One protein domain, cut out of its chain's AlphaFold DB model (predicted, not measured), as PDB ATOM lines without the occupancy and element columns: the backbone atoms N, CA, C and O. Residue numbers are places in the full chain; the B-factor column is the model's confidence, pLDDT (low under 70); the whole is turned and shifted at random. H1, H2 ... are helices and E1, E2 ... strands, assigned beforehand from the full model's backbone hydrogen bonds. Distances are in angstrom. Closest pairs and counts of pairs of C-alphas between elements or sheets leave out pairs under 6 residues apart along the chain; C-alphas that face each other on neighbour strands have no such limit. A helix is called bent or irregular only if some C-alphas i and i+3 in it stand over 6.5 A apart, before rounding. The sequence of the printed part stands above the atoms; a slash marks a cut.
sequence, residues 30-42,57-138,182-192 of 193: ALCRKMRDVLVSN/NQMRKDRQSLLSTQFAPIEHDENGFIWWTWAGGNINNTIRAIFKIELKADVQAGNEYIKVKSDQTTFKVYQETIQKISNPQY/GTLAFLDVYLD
ATOM      1  N   ALA A  30     -26.207 -26.708 -50.724       96.56
ATOM      2  CA  ALA A  30     -27.614 -26.994 -50.442       96.56
ATOM      3  C   ALA A  30     -28.072 -28.342 -51.026       96.56
ATOM      4  O   ALA A  30     -28.764 -29.112 -50.358       96.56
ATOM      5  N   LEU A  31     -27.639 -28.661 -52.251       96.94
ATOM      6  CA  LEU A  31     -27.947 -29.942 -52.885       96.94
ATOM      7  C   LEU A  31     -27.306 -31.111 -52.133       96.94
ATOM      8  O   LEU A  31     -27.990 -32.089 -51.837       96.94
ATOM      9  N   CYS A  32     -26.022 -31.011 -51.780       97.25
ATOM     10  CA  CYS A  32     -25.334 -32.061 -51.031       97.25
ATOM     11  C   CYS A  32     -25.938 -32.272 -49.642       97.25
ATOM     12  O   CYS A  32     -26.163 -33.417 -49.245       97.25
ATOM     13  N   ARG A  33     -26.288 -31.195 -48.929       96.44
ATOM     14  CA  ARG A  33     -27.004 -31.300 -47.653       96.44
ATOM     15  C   ARG A  33     -28.356 -31.979 -47.828       96.44
ATOM     16  O   ARG A  33     -28.641 -32.923 -47.099       96.44
ATOM     17  N   LYS A  34     -29.128 -31.625 -48.861       97.62
ATOM     18  CA  LYS A  34     -30.406 -32.297 -49.127       97.62
ATOM     19  C   LYS A  34     -30.229 -33.782 -49.461       97.62
ATOM     20  O   LYS A  34     -31.015 -34.600 -48.992       97.62
ATOM     21  N   MET A  35     -29.195 -34.151 -50.221       96.75
ATOM     22  CA  MET A  35     -28.861 -35.559 -50.480       96.75
ATOM     23  C   MET A  35     -28.547 -36.311 -49.180       96.75
ATOM     24  O   MET A  35     -29.055 -37.414 -48.980       96.75
ATOM     25  N   ARG A  36     -27.760 -35.709 -48.278       96.81
ATOM     26  CA  ARG A  36     -27.506 -36.267 -46.942       96.81
ATOM     27  C   ARG A  36     -28.809 -36.449 -46.168       96.81
ATOM     28  O   ARG A  36     -29.034 -37.530 -45.636       96.81
ATOM     29  N   ASP A  37     -29.673 -35.437 -46.142       96.31
ATOM     30  CA  ASP A  37     -30.942 -35.467 -45.406       96.31
ATOM     31  C   ASP A  37     -31.859 -36.596 -45.893       96.31
ATOM     32  O   ASP A  37     -32.457 -37.312 -45.091       96.31
ATOM     33  N   VAL A  38     -31.907 -36.831 -47.207       96.75
ATOM     34  CA  VAL A  38     -32.631 -37.966 -47.806       96.75
ATOM     35  C   VAL A  38     -32.085 -39.312 -47.305       96.75
ATOM     36  O   VAL A  38     -32.874 -40.228 -47.052       96.75
ATOM     37  N   LEU A  39     -30.760 -39.436 -47.156       96.38
ATOM     38  CA  LEU A  39     -30.086 -40.658 -46.704       96.38
ATOM     39  C   LEU A  39     -30.221 -40.916 -45.200       96.38
ATOM     40  O   LEU A  39     -30.204 -42.074 -44.793       96.38
ATOM     41  N   VAL A  40     -30.337 -39.876 -44.374       96.00
ATOM     42  CA  VAL A  40     -30.542 -40.051 -42.923       96.00
ATOM     43  C   VAL A  40     -32.018 -40.144 -42.535       96.00
ATOM     44  O   VAL A  40     -32.344 -40.670 -41.474       96.00
ATOM     45  N   SER A  41     -32.918 -39.673 -43.397       94.88
ATOM     46  CA  SER A  41     -34.367 -39.727 -43.195       94.88
ATOM     47  C   SER A  41     -34.957 -41.117 -43.464       94.88
ATOM     48  O   SER A  41     -34.457 -41.880 -44.288       94.88
ATOM     49  N   ASN A  42     -36.096 -41.404 -42.826       94.12
ATOM     50  CA  ASN A  42     -36.945 -42.569 -43.106       94.12
ATOM     51  C   ASN A  42     -38.123 -42.245 -44.047       94.12
ATOM     52  O   ASN A  42     -38.980 -43.098 -44.284       94.12
ATOM     53  N   ASN A  57     -33.295 -47.483 -50.071       96.12
ATOM     54  CA  ASN A  57     -33.246 -48.187 -48.791       96.12
ATOM     55  C   ASN A  57     -31.923 -48.938 -48.584       96.12
ATOM     56  O   ASN A  57     -31.446 -49.017 -47.454       96.12
ATOM     57  N   GLN A  58     -31.303 -49.459 -49.646       96.00
ATOM     58  CA  GLN A  58     -29.958 -50.031 -49.570       96.00
ATOM     59  C   GLN A  58     -28.921 -48.956 -49.222       96.00
ATOM     60  O   GLN A  58     -28.178 -49.118 -48.259       96.00
ATOM     61  N   MET A  59     -28.938 -47.815 -49.919       95.44
ATOM     62  CA  MET A  59     -28.031 -46.698 -49.628       95.44
ATOM     63  C   MET A  59     -28.200 -46.153 -48.201       95.44
ATOM     64  O   MET A  59     -27.213 -45.785 -47.563       95.44
ATOM     65  N   ARG A  60     -29.440 -46.111 -47.691       96.44
ATOM     66  CA  ARG A  60     -29.741 -45.742 -46.300       96.44
ATOM     67  C   ARG A  60     -29.133 -46.738 -45.324       96.44
ATOM     68  O   ARG A  60     -28.407 -46.321 -44.432       96.44
ATOM     69  N   LYS A  61     -29.347 -48.044 -45.518       94.06
ATOM     70  CA  LYS A  61     -28.761 -49.084 -44.652       94.06
ATOM     71  C   LYS A  61     -27.242 -48.963 -44.534       94.06
ATOM     72  O   LYS A  61     -26.719 -49.114 -43.436       94.06
ATOM     73  N   ASP A  62     -26.564 -48.645 -45.633       91.50
ATOM     74  CA  ASP A  62     -25.103 -48.555 -45.663       91.50
ATOM     75  C   ASP A  62     -24.556 -47.315 -44.935       91.50
ATOM     76  O   ASP A  62     -23.434 -47.344 -44.435       91.50
ATOM     77  N   ARG A  63     -25.306 -46.202 -44.899       91.88
ATOM     78  CA  ARG A  63     -24.767 -44.885 -44.500       91.88
ATOM     79  C   ARG A  63     -25.473 -44.218 -43.326       91.88
ATOM     80  O   ARG A  63     -24.880 -43.366 -42.670       91.88
ATOM     81  N   GLN A  64     -26.733 -44.554 -43.071       92.81
ATOM     82  CA  GLN A  64     -27.580 -43.852 -42.108       92.81
ATOM     83  C   GLN A  64     -27.018 -43.934 -40.687       92.81
ATOM     84  O   GLN A  64     -27.042 -42.927 -39.985       92.81
ATOM     85  N   SER A  65     -26.470 -45.086 -40.284       92.69
ATOM     86  CA  SER A  65     -25.875 -45.275 -38.954       92.69
ATOM     87  C   SER A  65     -24.755 -44.271 -38.686       92.69
ATOM     88  O   SER A  65     -24.784 -43.593 -37.666       92.69
ATOM     89  N   LEU A  66     -23.823 -44.120 -39.628       93.75
ATOM     90  CA  LEU A  66     -22.715 -43.176 -39.538       93.75
ATOM     91  C   LEU A  66     -23.194 -41.725 -39.649       93.75
ATOM     92  O   LEU A  66     -22.891 -40.900 -38.789       93.75
ATOM     93  N   LEU A  67     -23.955 -41.404 -40.700       95.06
ATOM     94  CA  LEU A  67     -24.338 -40.025 -41.022       95.06
ATOM     95  C   LEU A  67     -25.285 -39.396 -39.993       95.06
ATOM     96  O   LEU A  67     -25.338 -38.170 -39.908       95.06
ATOM     97  N   SER A  68     -26.001 -40.207 -39.212       93.44
ATOM     98  CA  SER A  68     -26.908 -39.725 -38.161       93.44
ATOM     99  C   SER A  68     -26.198 -39.396 -36.844       93.44
ATOM    100  O   SER A  68     -26.820 -38.803 -35.971       93.44
ATOM    101  N   THR A  69     -24.919 -39.756 -36.679       93.12
ATOM    102  CA  THR A  69     -24.188 -39.527 -35.415       93.12
ATOM    103  C   THR A  69     -23.907 -38.053 -35.131       93.12
ATOM    104  O   THR A  69     -23.871 -37.649 -33.975       93.12
ATOM    105  N   GLN A  70     -23.688 -37.254 -36.176       93.44
ATOM    106  CA  GLN A  70     -23.324 -35.840 -36.080       93.44
ATOM    107  C   GLN A  70     -23.567 -35.128 -37.418       93.44
ATOM    108  O   GLN A  70     -23.828 -35.760 -38.450       93.44
ATOM    109  N   PHE A  71     -23.462 -33.797 -37.419       94.31
ATOM    110  CA  PHE A  71     -23.709 -32.962 -38.597       94.31
ATOM    111  C   PHE A  71     -22.820 -33.320 -39.804       94.31
ATOM    112  O   PHE A  71     -23.307 -33.349 -40.944       94.31
ATOM    113  N   ALA A  72     -21.542 -33.618 -39.546       96.25
ATOM    114  CA  ALA A  72     -20.548 -34.042 -40.530       96.25
ATOM    115  C   ALA A  72     -19.527 -35.008 -39.892       96.25
ATOM    116  O   ALA A  72     -18.539 -34.550 -39.313       96.25
ATOM    117  N   PRO A  73     -19.762 -36.333 -39.936       96.12
ATOM    118  CA  PRO A  73     -18.945 -37.281 -39.193       96.12
ATOM    119  C   PRO A  73     -17.544 -37.487 -39.737       96.12
ATOM    120  O   PRO A  73     -17.333 -37.474 -40.947       96.12
ATOM    121  N   ILE A  74     -16.602 -37.723 -38.823       96.00
ATOM    122  CA  ILE A  74     -15.224 -38.093 -39.143       96.00
ATOM    123  C   ILE A  74     -15.018 -39.569 -38.802       96.00
ATOM    124  O   ILE A  74     -15.189 -39.981 -37.656       96.00
ATOM    125  N   GLU A  75     -14.629 -40.348 -39.803       94.25
ATOM    126  CA  GLU A  75     -14.065 -41.686 -39.640       94.25
ATOM    127  C   GLU A  75     -12.542 -41.598 -39.711       94.25
ATOM    128  O   GLU A  75     -11.993 -40.778 -40.451       94.25
ATOM    129  N   HIS A  76     -11.846 -42.440 -38.953       92.69
ATOM    130  CA  HIS A  76     -10.388 -42.459 -38.946       92.69
ATOM    131  C   HIS A  76      -9.846 -43.837 -38.587       92.69
ATOM    132  O   HIS A  76     -10.486 -44.592 -37.852       92.69
ATOM    133  N   ASP A  77      -8.673 -44.138 -39.125       88.88
ATOM    134  CA  ASP A  77      -7.879 -45.326 -38.844       88.88
ATOM    135  C   ASP A  77      -6.384 -44.956 -38.827       88.88
ATOM    136  O   ASP A  77      -6.015 -43.782 -38.875       88.88
ATOM    137  N   GLU A  78      -5.504 -45.955 -38.771       83.88
ATOM    138  CA  GLU A  78      -4.048 -45.750 -38.810       83.88
ATOM    139  C   GLU A  78      -3.548 -45.157 -40.144       83.88
ATOM    140  O   GLU A  78      -2.422 -44.673 -40.224       83.88
ATOM    141  N   ASN A  79      -4.367 -45.186 -41.201       84.81
ATOM    142  CA  ASN A  79      -3.997 -44.756 -42.548       84.81
ATOM    143  C   ASN A  79      -4.517 -43.351 -42.898       84.81
ATOM    144  O   ASN A  79      -4.154 -42.806 -43.954       84.81
ATOM    145  N   GLY A  80      -5.379 -42.770 -42.059       92.88
ATOM    146  CA  GLY A  80      -5.823 -41.388 -42.170       92.88
ATOM    147  C   GLY A  80      -7.275 -41.151 -41.758       92.88
ATOM    148  O   GLY A  80      -7.816 -41.793 -40.864       92.88
ATOM    149  N   PHE A  81      -7.902 -40.172 -42.415       96.38
ATOM    150  CA  PHE A  81      -9.183 -39.586 -42.010       96.38
ATOM    151  C   PHE A  81     -10.133 -39.461 -43.201       96.38
ATOM    152  O   PHE A  81      -9.720 -39.100 -44.306       96.38
ATOM    153  N   ILE A  82     -11.422 -39.696 -42.969       96.69
ATOM    154  CA  ILE A  82     -12.507 -39.373 -43.895       96.69
ATOM    155  C   ILE A  82     -13.516 -38.507 -43.155       96.69
ATOM    156  O   ILE A  82     -14.181 -38.961 -42.231       96.69
ATOM    157  N   TRP A  83     -13.656 -37.264 -43.595       97.75
ATOM    158  CA  TRP A  83     -14.656 -36.343 -43.088       97.75
ATOM    159  C   TRP A  83     -15.831 -36.248 -44.058       97.75
ATOM    160  O   TRP A  83     -15.693 -35.737 -45.171       97.75
ATOM    161  N   TRP A  84     -16.994 -36.746 -43.641       97.56
ATOM    162  CA  TRP A  84     -18.245 -36.751 -44.401       97.56
ATOM    163  C   TRP A  84     -18.984 -35.419 -44.265       97.56
ATOM    164  O   TRP A  84     -19.999 -35.308 -43.574       97.56
ATOM    165  N   THR A  85     -18.458 -34.391 -44.927       97.62
ATOM    166  CA  THR A  85     -18.951 -33.009 -44.847       97.62
ATOM    167  C   THR A  85     -20.312 -32.809 -45.508       97.62
ATOM    168  O   THR A  85     -21.153 -32.059 -45.003       97.62
ATOM    169  N   TRP A  86     -20.536 -33.458 -46.656       97.38
ATOM    170  CA  TRP A  86     -21.635 -33.140 -47.572       97.38
ATOM    171  C   TRP A  86     -21.746 -31.639 -47.874       97.38
ATOM    172  O   TRP A  86     -22.845 -31.119 -48.056       97.38
ATOM    173  N   ALA A  87     -20.608 -30.941 -47.913       97.25
ATOM    174  CA  ALA A  87     -20.570 -29.495 -48.095       97.25
ATOM    175  C   ALA A  87     -20.554 -29.066 -49.574       97.25
ATOM    176  O   ALA A  87     -20.584 -27.878 -49.878       97.25
ATOM    177  N   GLY A  88     -20.543 -30.012 -50.512       95.38
ATOM    178  CA  GLY A  88     -20.411 -29.698 -51.927       95.38
ATOM    179  C   GLY A  88     -18.963 -29.459 -52.337       95.38
ATOM    180  O   GLY A  88     -18.046 -29.339 -51.521       95.38
ATOM    181  N   GLY A  89     -18.743 -29.465 -53.647       92.62
ATOM    182  CA  GLY A  89     -17.400 -29.604 -54.190       92.62
ATOM    183  C   GLY A  89     -16.515 -28.367 -54.020       92.62
ATOM    184  O   GLY A  89     -15.328 -28.527 -53.757       92.62
ATOM    185  N   ASN A  90     -17.071 -27.151 -54.089       91.62
ATOM    186  CA  ASN A  90     -16.292 -25.918 -53.907       91.62
ATOM    187  C   ASN A  90     -15.757 -25.781 -52.474       91.62
ATOM    188  O   ASN A  90     -14.555 -25.586 -52.278       91.62
ATOM    189  N   ILE A  91     -16.625 -25.968 -51.472       95.69
ATOM    190  CA  ILE A  91     -16.245 -25.936 -50.053       95.69
ATOM    191  C   ILE A  91     -15.236 -27.052 -49.756       95.69
ATOM    192  O   ILE A  91     -14.155 -26.803 -49.224       95.69
ATOM    193  N   ASN A  92     -15.513 -28.284 -50.194       96.38
ATOM    194  CA  ASN A  92     -14.595 -29.400 -49.958       96.38
ATOM    195  C   ASN A  92     -13.250 -29.235 -50.673       96.38
ATOM    196  O   ASN A  92     -12.217 -29.631 -50.130       96.38
ATOM    197  N   ASN A  93     -13.225 -28.650 -51.873       93.00
ATOM    198  CA  ASN A  93     -11.979 -28.363 -52.582       93.00
ATOM    199  C   ASN A  93     -11.157 -27.276 -51.873       93.00
ATOM    200  O   ASN A  93      -9.929 -27.368 -51.834       93.00
ATOM    201  N   THR A  94     -11.834 -26.299 -51.271       93.94
ATOM    202  CA  THR A  94     -11.218 -25.252 -50.447       93.94
ATOM    203  C   THR A  94     -10.546 -25.861 -49.226       93.94
ATOM    204  O   THR A  94      -9.331 -25.749 -49.074       93.94
ATOM    205  N   ILE A  95     -11.289 -26.631 -48.427       96.19
ATOM    206  CA  ILE A  95     -10.737 -27.326 -47.256       96.19
ATOM    207  C   ILE A  95      -9.612 -28.287 -47.670       96.19
ATOM    208  O   ILE A  95      -8.575 -28.344 -47.013       96.19
ATOM    209  N   ARG A  96      -9.752 -28.999 -48.799       95.25
ATOM    210  CA  ARG A  96      -8.685 -29.854 -49.343       95.25
ATOM    211  C   ARG A  96      -7.394 -29.083 -49.590       95.25
ATOM    212  O   ARG A  96      -6.327 -29.606 -49.275       95.25
ATOM    213  N   ALA A  97      -7.466 -27.909 -50.214       92.88
ATOM    214  CA  ALA A  97      -6.278 -27.113 -50.501       92.88
ATOM    215  C   ALA A  97      -5.566 -26.716 -49.202       92.88
ATOM    216  O   ALA A  97      -4.354 -26.893 -49.091       92.88
ATOM    217  N   ILE A  98      -6.332 -26.309 -48.189       94.50
ATOM    218  CA  ILE A  98      -5.793 -25.959 -46.875       94.50
ATOM    219  C   ILE A  98      -5.187 -27.165 -46.160       94.50
ATOM    220  O   ILE A  98      -4.059 -27.094 -45.684       94.50
ATOM    221  N   PHE A  99      -5.875 -28.306 -46.139       95.50
ATOM    222  CA  PHE A  99      -5.354 -29.516 -45.505       95.50
ATOM    223  C   PHE A  99      -4.065 -30.007 -46.167       95.50
ATOM    224  O   PHE A  99      -3.186 -30.510 -45.474       95.50
ATOM    225  N   LYS A 100      -3.895 -29.816 -47.481       93.62
ATOM    226  CA  LYS A 100      -2.614 -30.101 -48.147       93.62
ATOM    227  C   LYS A 100      -1.478 -29.223 -47.633       93.62
ATOM    228  O   LYS A 100      -0.357 -29.707 -47.519       93.62
ATOM    229  N   ILE A 101      -1.758 -27.955 -47.345       92.12
ATOM    230  CA  ILE A 101      -0.768 -26.997 -46.848       92.12
ATOM    231  C   ILE A 101      -0.433 -27.293 -45.381       92.12
ATOM    232  O   ILE A 101       0.736 -27.441 -45.034       92.12
ATOM    233  N   GLU A 102      -1.457 -27.416 -44.537       93.44
ATOM    234  CA  GLU A 102      -1.315 -27.551 -43.084       93.44
ATOM    235  C   GLU A 102      -0.824 -28.942 -42.671       93.44
ATOM    236  O   GLU A 102       0.117 -29.061 -41.889       93.44
ATOM    237  N   LEU A 103      -1.416 -30.002 -43.232       93.19
ATOM    238  CA  LEU A 103      -1.100 -31.385 -42.856       93.19
ATOM    239  C   LEU A 103       0.037 -31.981 -43.692       93.19
ATOM    240  O   LEU A 103       0.538 -33.052 -43.361       93.19
ATOM    241  N   LYS A 104       0.429 -31.327 -44.798       91.56
ATOM    242  CA  LYS A 104       1.446 -31.821 -45.749       91.56
ATOM    243  C   LYS A 104       1.183 -33.262 -46.221       91.56
ATOM    244  O   LYS A 104       2.111 -34.019 -46.492       91.56
ATOM    245  N   ALA A 105      -0.094 -33.627 -46.325       90.81
ATOM    246  CA  ALA A 105      -0.564 -34.972 -46.636       90.81
ATOM    247  C   ALA A 105      -1.235 -35.044 -48.018       90.81
ATOM    248  O   ALA A 105      -1.595 -34.020 -48.610       90.81
ATOM    249  N   ASP A 106      -1.451 -36.262 -48.531       91.69
ATOM    250  CA  ASP A 106      -2.322 -36.429 -49.695       91.69
ATOM    251  C   ASP A 106      -3.783 -36.260 -49.274       91.69
ATOM    252  O   ASP A 106      -4.269 -36.911 -48.346       91.69
ATOM    253  N   VAL A 107      -4.484 -35.375 -49.981       94.94
ATOM    254  CA  VAL A 107      -5.870 -35.013 -49.681       94.94
ATOM    255  C   VAL A 107      -6.707 -35.080 -50.946       94.94
ATOM    256  O   VAL A 107      -6.401 -34.456 -51.974       94.94
ATOM    257  N   GLN A 108      -7.805 -35.816 -50.843       93.19
ATOM    258  CA  GLN A 108      -8.822 -35.977 -51.868       93.19
ATOM    259  C   GLN A 108     -10.124 -35.351 -51.378       93.19
ATOM    260  O   GLN A 108     -10.454 -35.436 -50.201       93.19
ATOM    261  N   ALA A 109     -10.866 -34.731 -52.286       93.62
ATOM    262  CA  ALA A 109     -12.173 -34.163 -51.995       93.62
ATOM    263  C   ALA A 109     -13.162 -34.584 -53.076       93.62
ATOM    264  O   ALA A 109     -12.820 -34.604 -54.261       93.62
ATOM    265  N   GLY A 110     -14.369 -34.921 -52.638       92.25
ATOM    266  CA  GLY A 110     -15.553 -35.075 -53.473       92.25
ATOM    267  C   GLY A 110     -16.624 -34.069 -53.058       92.25
ATOM    268  O   GLY A 110     -16.347 -33.103 -52.349       92.25
ATOM    269  N   ASN A 111     -17.868 -34.305 -53.462       94.75
ATOM    270  CA  ASN A 111     -18.997 -33.485 -53.019       94.75
ATOM    271  C   ASN A 111     -19.437 -33.849 -51.587       94.75
ATOM    272  O   ASN A 111     -19.914 -33.004 -50.832       94.75
ATOM    273  N   GLU A 112     -19.253 -35.114 -51.209       95.88
ATOM    274  CA  GLU A 112     -19.754 -35.696 -49.964       95.88
ATOM    275  C   GLU A 112     -18.699 -35.738 -48.856       95.88
ATOM    276  O   GLU A 112     -19.056 -35.778 -47.680       95.88
ATOM    277  N   TYR A 113     -17.413 -35.763 -49.219       96.56
ATOM    278  CA  TYR A 113     -16.337 -36.044 -48.274       96.56
ATOM    279  C   TYR A 113     -15.012 -35.351 -48.593       96.56
ATOM    280  O   TYR A 113     -14.730 -34.964 -49.733       96.56
ATOM    281  N   ILE A 114     -14.158 -35.319 -47.571       97.25
ATOM    282  CA  ILE A 114     -12.733 -35.000 -47.644       97.25
ATOM    283  C   ILE A 114     -11.966 -36.171 -47.040       97.25
ATOM    284  O   ILE A 114     -12.219 -36.570 -45.908       97.25
ATOM    285  N   LYS A 115     -11.026 -36.734 -47.796       96.75
ATOM    286  CA  LYS A 115     -10.192 -37.854 -47.368       96.75
ATOM    287  C   LYS A 115      -8.742 -37.413 -47.279       96.75
ATOM    288  O   LYS A 115      -8.174 -36.985 -48.283       96.75
ATOM    289  N   VAL A 116      -8.149 -37.556 -46.103       96.38
ATOM    290  CA  VAL A 116      -6.727 -37.319 -45.851       96.38
ATOM    291  C   VAL A 116      -6.054 -38.664 -45.657       96.38
ATOM    292  O   VAL A 116      -6.486 -39.447 -44.818       96.38
ATOM    293  N   LYS A 117      -5.005 -38.939 -46.429       93.94
ATOM    294  CA  LYS A 117      -4.166 -40.123 -46.246       93.94
ATOM    295  C   LYS A 117      -2.866 -39.699 -45.573       93.94
ATOM    296  O   LYS A 117      -2.064 -38.990 -46.183       93.94
ATOM    297  N   SER A 118      -2.676 -40.111 -44.326       87.38
ATOM    298  CA  SER A 118      -1.480 -39.805 -43.543       87.38
ATOM    299  C   SER A 118      -1.350 -40.793 -42.392       87.38
ATOM    300  O   SER A 118      -2.307 -41.008 -41.661       87.38
ATOM    301  N   ASP A 119      -0.154 -41.342 -42.239       82.06
ATOM    302  CA  ASP A 119       0.312 -42.168 -41.121       82.06
ATOM    303  C   ASP A 119       0.923 -41.327 -39.982       82.06
ATOM    304  O   ASP A 119       1.109 -41.804 -38.867       82.06
ATOM    305  N   GLN A 120       1.233 -40.055 -40.253       82.81
ATOM    306  CA  GLN A 120       1.903 -39.143 -39.317       82.81
ATOM    307  C   GLN A 120       0.949 -38.145 -38.647       82.81
ATOM    308  O   GLN A 120       1.307 -37.513 -37.653       82.81
ATOM    309  N   THR A 121      -0.259 -37.971 -39.186       87.38
ATOM    310  CA  THR A 121      -1.237 -37.014 -38.654       87.38
ATOM    311  C   THR A 121      -2.057 -37.666 -37.550       87.38
ATOM    312  O   THR A 121      -2.792 -38.616 -37.793       87.38
ATOM    313  N   THR A 122      -1.977 -37.131 -36.333       91.06
ATOM    314  CA  THR A 122      -2.836 -37.581 -35.230       91.06
ATOM    315  C   THR A 122      -4.224 -36.944 -35.325       91.06
ATOM    316  O   THR A 122      -4.380 -35.843 -35.859       91.06
ATOM    317  N   PHE A 123      -5.241 -37.593 -34.745       91.38
ATOM    318  CA  PHE A 123      -6.602 -37.037 -34.703       91.38
ATOM    319  C   PHE A 123      -6.650 -35.659 -34.024       91.38
ATOM    320  O   PHE A 123      -7.370 -34.772 -34.473       91.38
ATOM    321  N   LYS A 124      -5.811 -35.441 -33.004       93.00
ATOM    322  CA  LYS A 124      -5.681 -34.142 -32.334       93.00
ATOM    323  C   LYS A 124      -5.225 -33.044 -33.302       93.00
ATOM    324  O   LYS A 124      -5.879 -32.013 -33.388       93.00
ATOM    325  N   VAL A 125      -4.159 -33.288 -34.070       93.44
ATOM    326  CA  VAL A 125      -3.649 -32.326 -35.069       93.44
ATOM    327  C   VAL A 125      -4.698 -32.054 -36.151       93.44
ATOM    328  O   VAL A 125      -4.876 -30.915 -36.585       93.44
ATOM    329  N   TYR A 126      -5.437 -33.088 -36.561       94.62
ATOM    330  CA  TYR A 126      -6.540 -32.951 -37.510       94.62
ATOM    331  C   TYR A 126      -7.638 -32.009 -36.985       94.62
ATOM    332  O   TYR A 126      -8.042 -31.077 -37.682       94.62
ATOM    333  N   GLN A 127      -8.075 -32.190 -35.734       94.50
ATOM    334  CA  GLN A 127      -9.078 -31.327 -35.097       94.50
ATOM    335  C   GLN A 127      -8.573 -29.896 -34.868       94.50
ATOM    336  O   GLN A 127      -9.302 -28.942 -35.138       94.50
ATOM    337  N   GLU A 128      -7.326 -29.729 -34.425       95.88
ATOM    338  CA  GLU A 128      -6.690 -28.413 -34.272       95.88
ATOM    339  C   GLU A 128      -6.631 -27.666 -35.609       95.88
ATOM    340  O   GLU A 128      -6.884 -26.464 -35.661       95.88
ATOM    341  N   THR A 129      -6.378 -28.381 -36.709       96.38
ATOM    342  CA  THR A 129      -6.401 -27.802 -38.058       96.38
ATOM    343  C   THR A 129      -7.801 -27.318 -38.423       96.38
ATOM    344  O   THR A 129      -7.936 -26.198 -38.904       96.38
ATOM    345  N   ILE A 130      -8.852 -28.097 -38.140       96.56
ATOM    346  CA  ILE A 130     -10.247 -27.669 -38.361       96.56
ATOM    347  C   ILE A 130     -10.565 -26.400 -37.556       96.56
ATOM    348  O   ILE A 130     -11.120 -25.439 -38.089       96.56
ATOM    349  N   GLN A 131     -10.174 -26.363 -36.281       95.94
ATOM    350  CA  GLN A 131     -10.379 -25.189 -35.431       95.94
ATOM    351  C   GLN A 131      -9.618 -23.968 -35.955       95.94
ATOM    352  O   GLN A 131     -10.186 -22.877 -36.018       95.94
ATOM    353  N   LYS A 132      -8.366 -24.150 -36.389       95.50
ATOM    354  CA  LYS A 132      -7.523 -23.093 -36.962       95.50
ATOM    355  C   LYS A 132      -8.183 -22.444 -38.179       95.50
ATOM    356  O   LYS A 132      -8.269 -21.220 -38.232       95.50
ATOM    357  N   ILE A 133      -8.686 -23.248 -39.116       95.31
ATOM    358  CA  ILE A 133      -9.278 -22.746 -40.368       95.31
ATOM    359  C   ILE A 133     -10.672 -22.134 -40.174       95.31
ATOM    360  O   ILE A 133     -11.137 -21.397 -41.040       95.31
ATOM    361  N   SER A 134     -11.331 -22.409 -39.041       95.75
ATOM    362  CA  SER A 134     -12.608 -21.778 -38.676       95.75
ATOM    363  C   SER A 134     -12.469 -20.319 -38.233       95.75
ATOM    364  O   SER A 134     -13.466 -19.623 -38.114       95.75
ATOM    365  N   ASN A 135     -11.252 -19.840 -37.957       94.75
ATOM    366  CA  ASN A 135     -11.029 -18.442 -37.600       94.75
ATOM    367  C   ASN A 135     -10.962 -17.580 -38.878       94.75
ATOM    368  O   ASN A 135     -10.052 -17.800 -39.677       94.75
ATOM    369  N   PRO A 136     -11.821 -16.559 -39.063       91.31
ATOM    370  CA  PRO A 136     -11.752 -15.669 -40.226       91.31
ATOM    371  C   PRO A 136     -10.368 -15.038 -40.445       91.31
ATOM    372  O   PRO A 136      -9.899 -14.977 -41.578       91.31
ATOM    373  N   GLN A 137      -9.651 -14.686 -39.370       91.62
ATOM    374  CA  GLN A 137      -8.312 -14.078 -39.446       91.62
ATOM    375  C   GLN A 137      -7.250 -15.006 -40.055       91.62
ATOM    376  O   GLN A 137      -6.213 -14.541 -40.522       91.62
ATOM    377  N   TYR A 138      -7.484 -16.323 -40.063       91.88
ATOM    378  CA  TYR A 138      -6.598 -17.276 -40.731       91.88
ATOM    379  C   TYR A 138      -6.507 -17.000 -42.240       91.88
ATOM    380  O   TYR A 138      -5.436 -17.132 -42.835       91.88
ATOM    381  N   GLY A 182     -18.345 -19.800 -47.982       94.75
ATOM    382  CA  GLY A 182     -19.073 -21.047 -47.770       94.75
ATOM    383  C   GLY A 182     -18.341 -22.001 -46.828       94.75
ATOM    384  O   GLY A 182     -18.980 -22.699 -46.040       94.75
ATOM    385  N   THR A 183     -17.005 -22.006 -46.851       96.19
ATOM    386  CA  THR A 183     -16.196 -22.793 -45.910       96.19
ATOM    387  C   THR A 183     -16.362 -22.295 -44.478       96.19
ATOM    388  O   THR A 183     -16.612 -23.112 -43.597       96.19
ATOM    389  N   LEU A 184     -16.271 -20.985 -44.233       96.12
ATOM    390  CA  LEU A 184     -16.483 -20.408 -42.901       96.12
ATOM    391  C   LEU A 184     -17.904 -20.686 -42.398       96.12
ATOM    392  O   LEU A 184     -18.059 -21.251 -41.321       96.12
ATOM    393  N   ALA A 185     -18.924 -20.428 -43.223       96.25
ATOM    394  CA  ALA A 185     -20.315 -20.702 -42.865       96.25
ATOM    395  C   ALA A 185     -20.563 -22.190 -42.550       96.25
ATOM    396  O   ALA A 185     -21.285 -22.525 -41.612       96.25
ATOM    397  N   PHE A 186     -19.953 -23.107 -43.309       97.38
ATOM    398  CA  PHE A 186     -20.017 -24.538 -43.010       97.38
ATOM    399  C   PHE A 186     -19.348 -24.879 -41.672       97.38
ATOM    400  O   PHE A 186     -19.885 -25.690 -40.917       97.38
ATOM    401  N   LEU A 187     -18.180 -24.295 -41.394       96.88
ATOM    402  CA  LEU A 187     -17.412 -24.557 -40.180       96.88
ATOM    403  C   LEU A 187     -18.080 -23.992 -38.927       96.88
ATOM    404  O   LEU A 187     -18.007 -24.646 -37.890       96.88
ATOM    405  N   ASP A 188     -18.750 -22.846 -39.023       95.69
ATOM    406  CA  ASP A 188     -19.521 -22.271 -37.918       95.69
ATOM    407  C   ASP A 188     -20.650 -23.218 -37.500       95.69
ATOM    408  O   ASP A 188     -20.736 -23.606 -36.336       95.69
ATOM    409  N   VAL A 189     -21.426 -23.719 -38.470       95.25
ATOM    410  CA  VAL A 189     -22.475 -24.721 -38.212       95.25
ATOM    411  C   VAL A 189     -21.887 -26.039 -37.705       95.25
ATOM    412  O   VAL A 189     -22.470 -26.687 -36.848       95.25
ATOM    413  N   TYR A 190     -20.744 -26.476 -38.239       95.31
ATOM    414  CA  TYR A 190     -20.119 -27.732 -37.820       95.31
ATOM    415  C   TYR A 190     -19.580 -27.688 -36.383       95.31
ATOM    416  O   TYR A 190     -19.602 -28.709 -35.698       95.31
ATOM    417  N   LEU A 191     -19.065 -26.537 -35.950       93.25
ATOM    418  CA  LEU A 191     -18.487 -26.340 -34.620       93.25
ATOM    419  C   LEU A 191     -19.500 -25.806 -33.595       93.25
ATOM    420  O   LEU A 191     -19.089 -25.537 -32.467       93.25
ATOM    421  N   ASP A 192     -20.774 -25.658 -33.978       86.12
ATOM    422  CA  ASP A 192     -21.843 -25.046 -33.179       86.12
ATOM    423  C   ASP A 192     -21.461 -23.648 -32.637       86.12
ATOM    424  O   ASP A 192     -21.606 -23.367 -31.442       86.12
TER     425      ASP A 192
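This is residues 30 to 42, 57 to 138 and 182 to 192 of the 193 residues of an uncharacterized protein of Candidatus Magnetoglobus multicellularis str. Araruama (UniProt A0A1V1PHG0). A small wall of four short antiparallel strands has one helix, H3, running along one face over the edge strand E3, while H4 only grazes the sheet with residues 123 to 127, and H5 touches H3. At one end of the longest axis H1 and H2 make a corner of two helices, apart from the other three. The printed part has 106 residues, with five named helices and four named strands in the order H1 H2 E1 E2 H3 E3 E4 H4 H5; the sheet's order is E1 E2 E4 E3, and the class is mixed, helices and strands. The whole is compact, with a radius of gyration of the C-alphas of 13.7 A and spans of 39 by 31 by 22 A.

H1, residues 30 to 40, begins at C-alpha 30 (-27.614, -26.994, -50.442) and is 15.3 A long. H2, residues 57 to 67, is 14.4 A long and irregular: C-alphas 62 and 65 are 7.5 A apart. The strands E1, residues 74 to 77, and E2, residues 80 to 83, form a hairpin. H3, residues 89 to 102, is the longest helix, 19.7 A, from C-alpha 89 at (-17.400, -29.604, -54.190). E3, residues 106 to 109, and E4, residues 114 to 117, form a second hairpin. H4, residues 123 to 133, is 15.6 A long; H5, residues 182 to 190, ends at C-alpha 190 (-20.119, -27.732, -37.820).

E1 and E2 are antiparallel, with N 75 and O 82 2.8 A apart. E2 and E4 are antiparallel at 178 degrees, with N 83 and O 114 2.8 A apart. E4 and E3 are antiparallel, with N 115 and O 108 2.8 A apart. H3 has a height over the sheet of 7.5 A and runs along the strands, at 8 degrees to E3 on the local plane; the closest C-alphas of the two are Asn 92 and Ala 109, 5.7 A. H3 lies over E3 and only just not over E4, on which 2 of its C-alphas fall. E2, H3 and E3 make a split strand-helix-strand unit, two strands running the same way with E4 between them, and its crossover is right-handed. H3, with residues 91 to 95 alone, touches H5, about perpendicular at 83 degrees; the closest C-alphas are Ile 91 and Thr 183, 5.2 A. H4 is close to but not clearly touching H3, the closest C-alphas being Glu 102 and Thr 129, 7.2 A. H1 and H2 touch, about perpendicular at 78 degrees, the closest C-alphas being Val 40 and Gln 64, 4.9 A. Every O i to N i+4 pair is within hydrogen-bond range in H1, H3, H4 and H5; in H2 5 of 7 are.

The C-alphas farthest apart, Asn 57 and Gln 137, are 43.3 A apart. Residues 43 to 56 and 139 to 181 are not printed; the gaps are 8.8 A from C-alpha 42 to 57 and 14.8 A from C-alpha 138 to 182. Of the links that are printed whole, none is long. The mean pLDDT of the printed part is 94.1, and no printed residue is under 70.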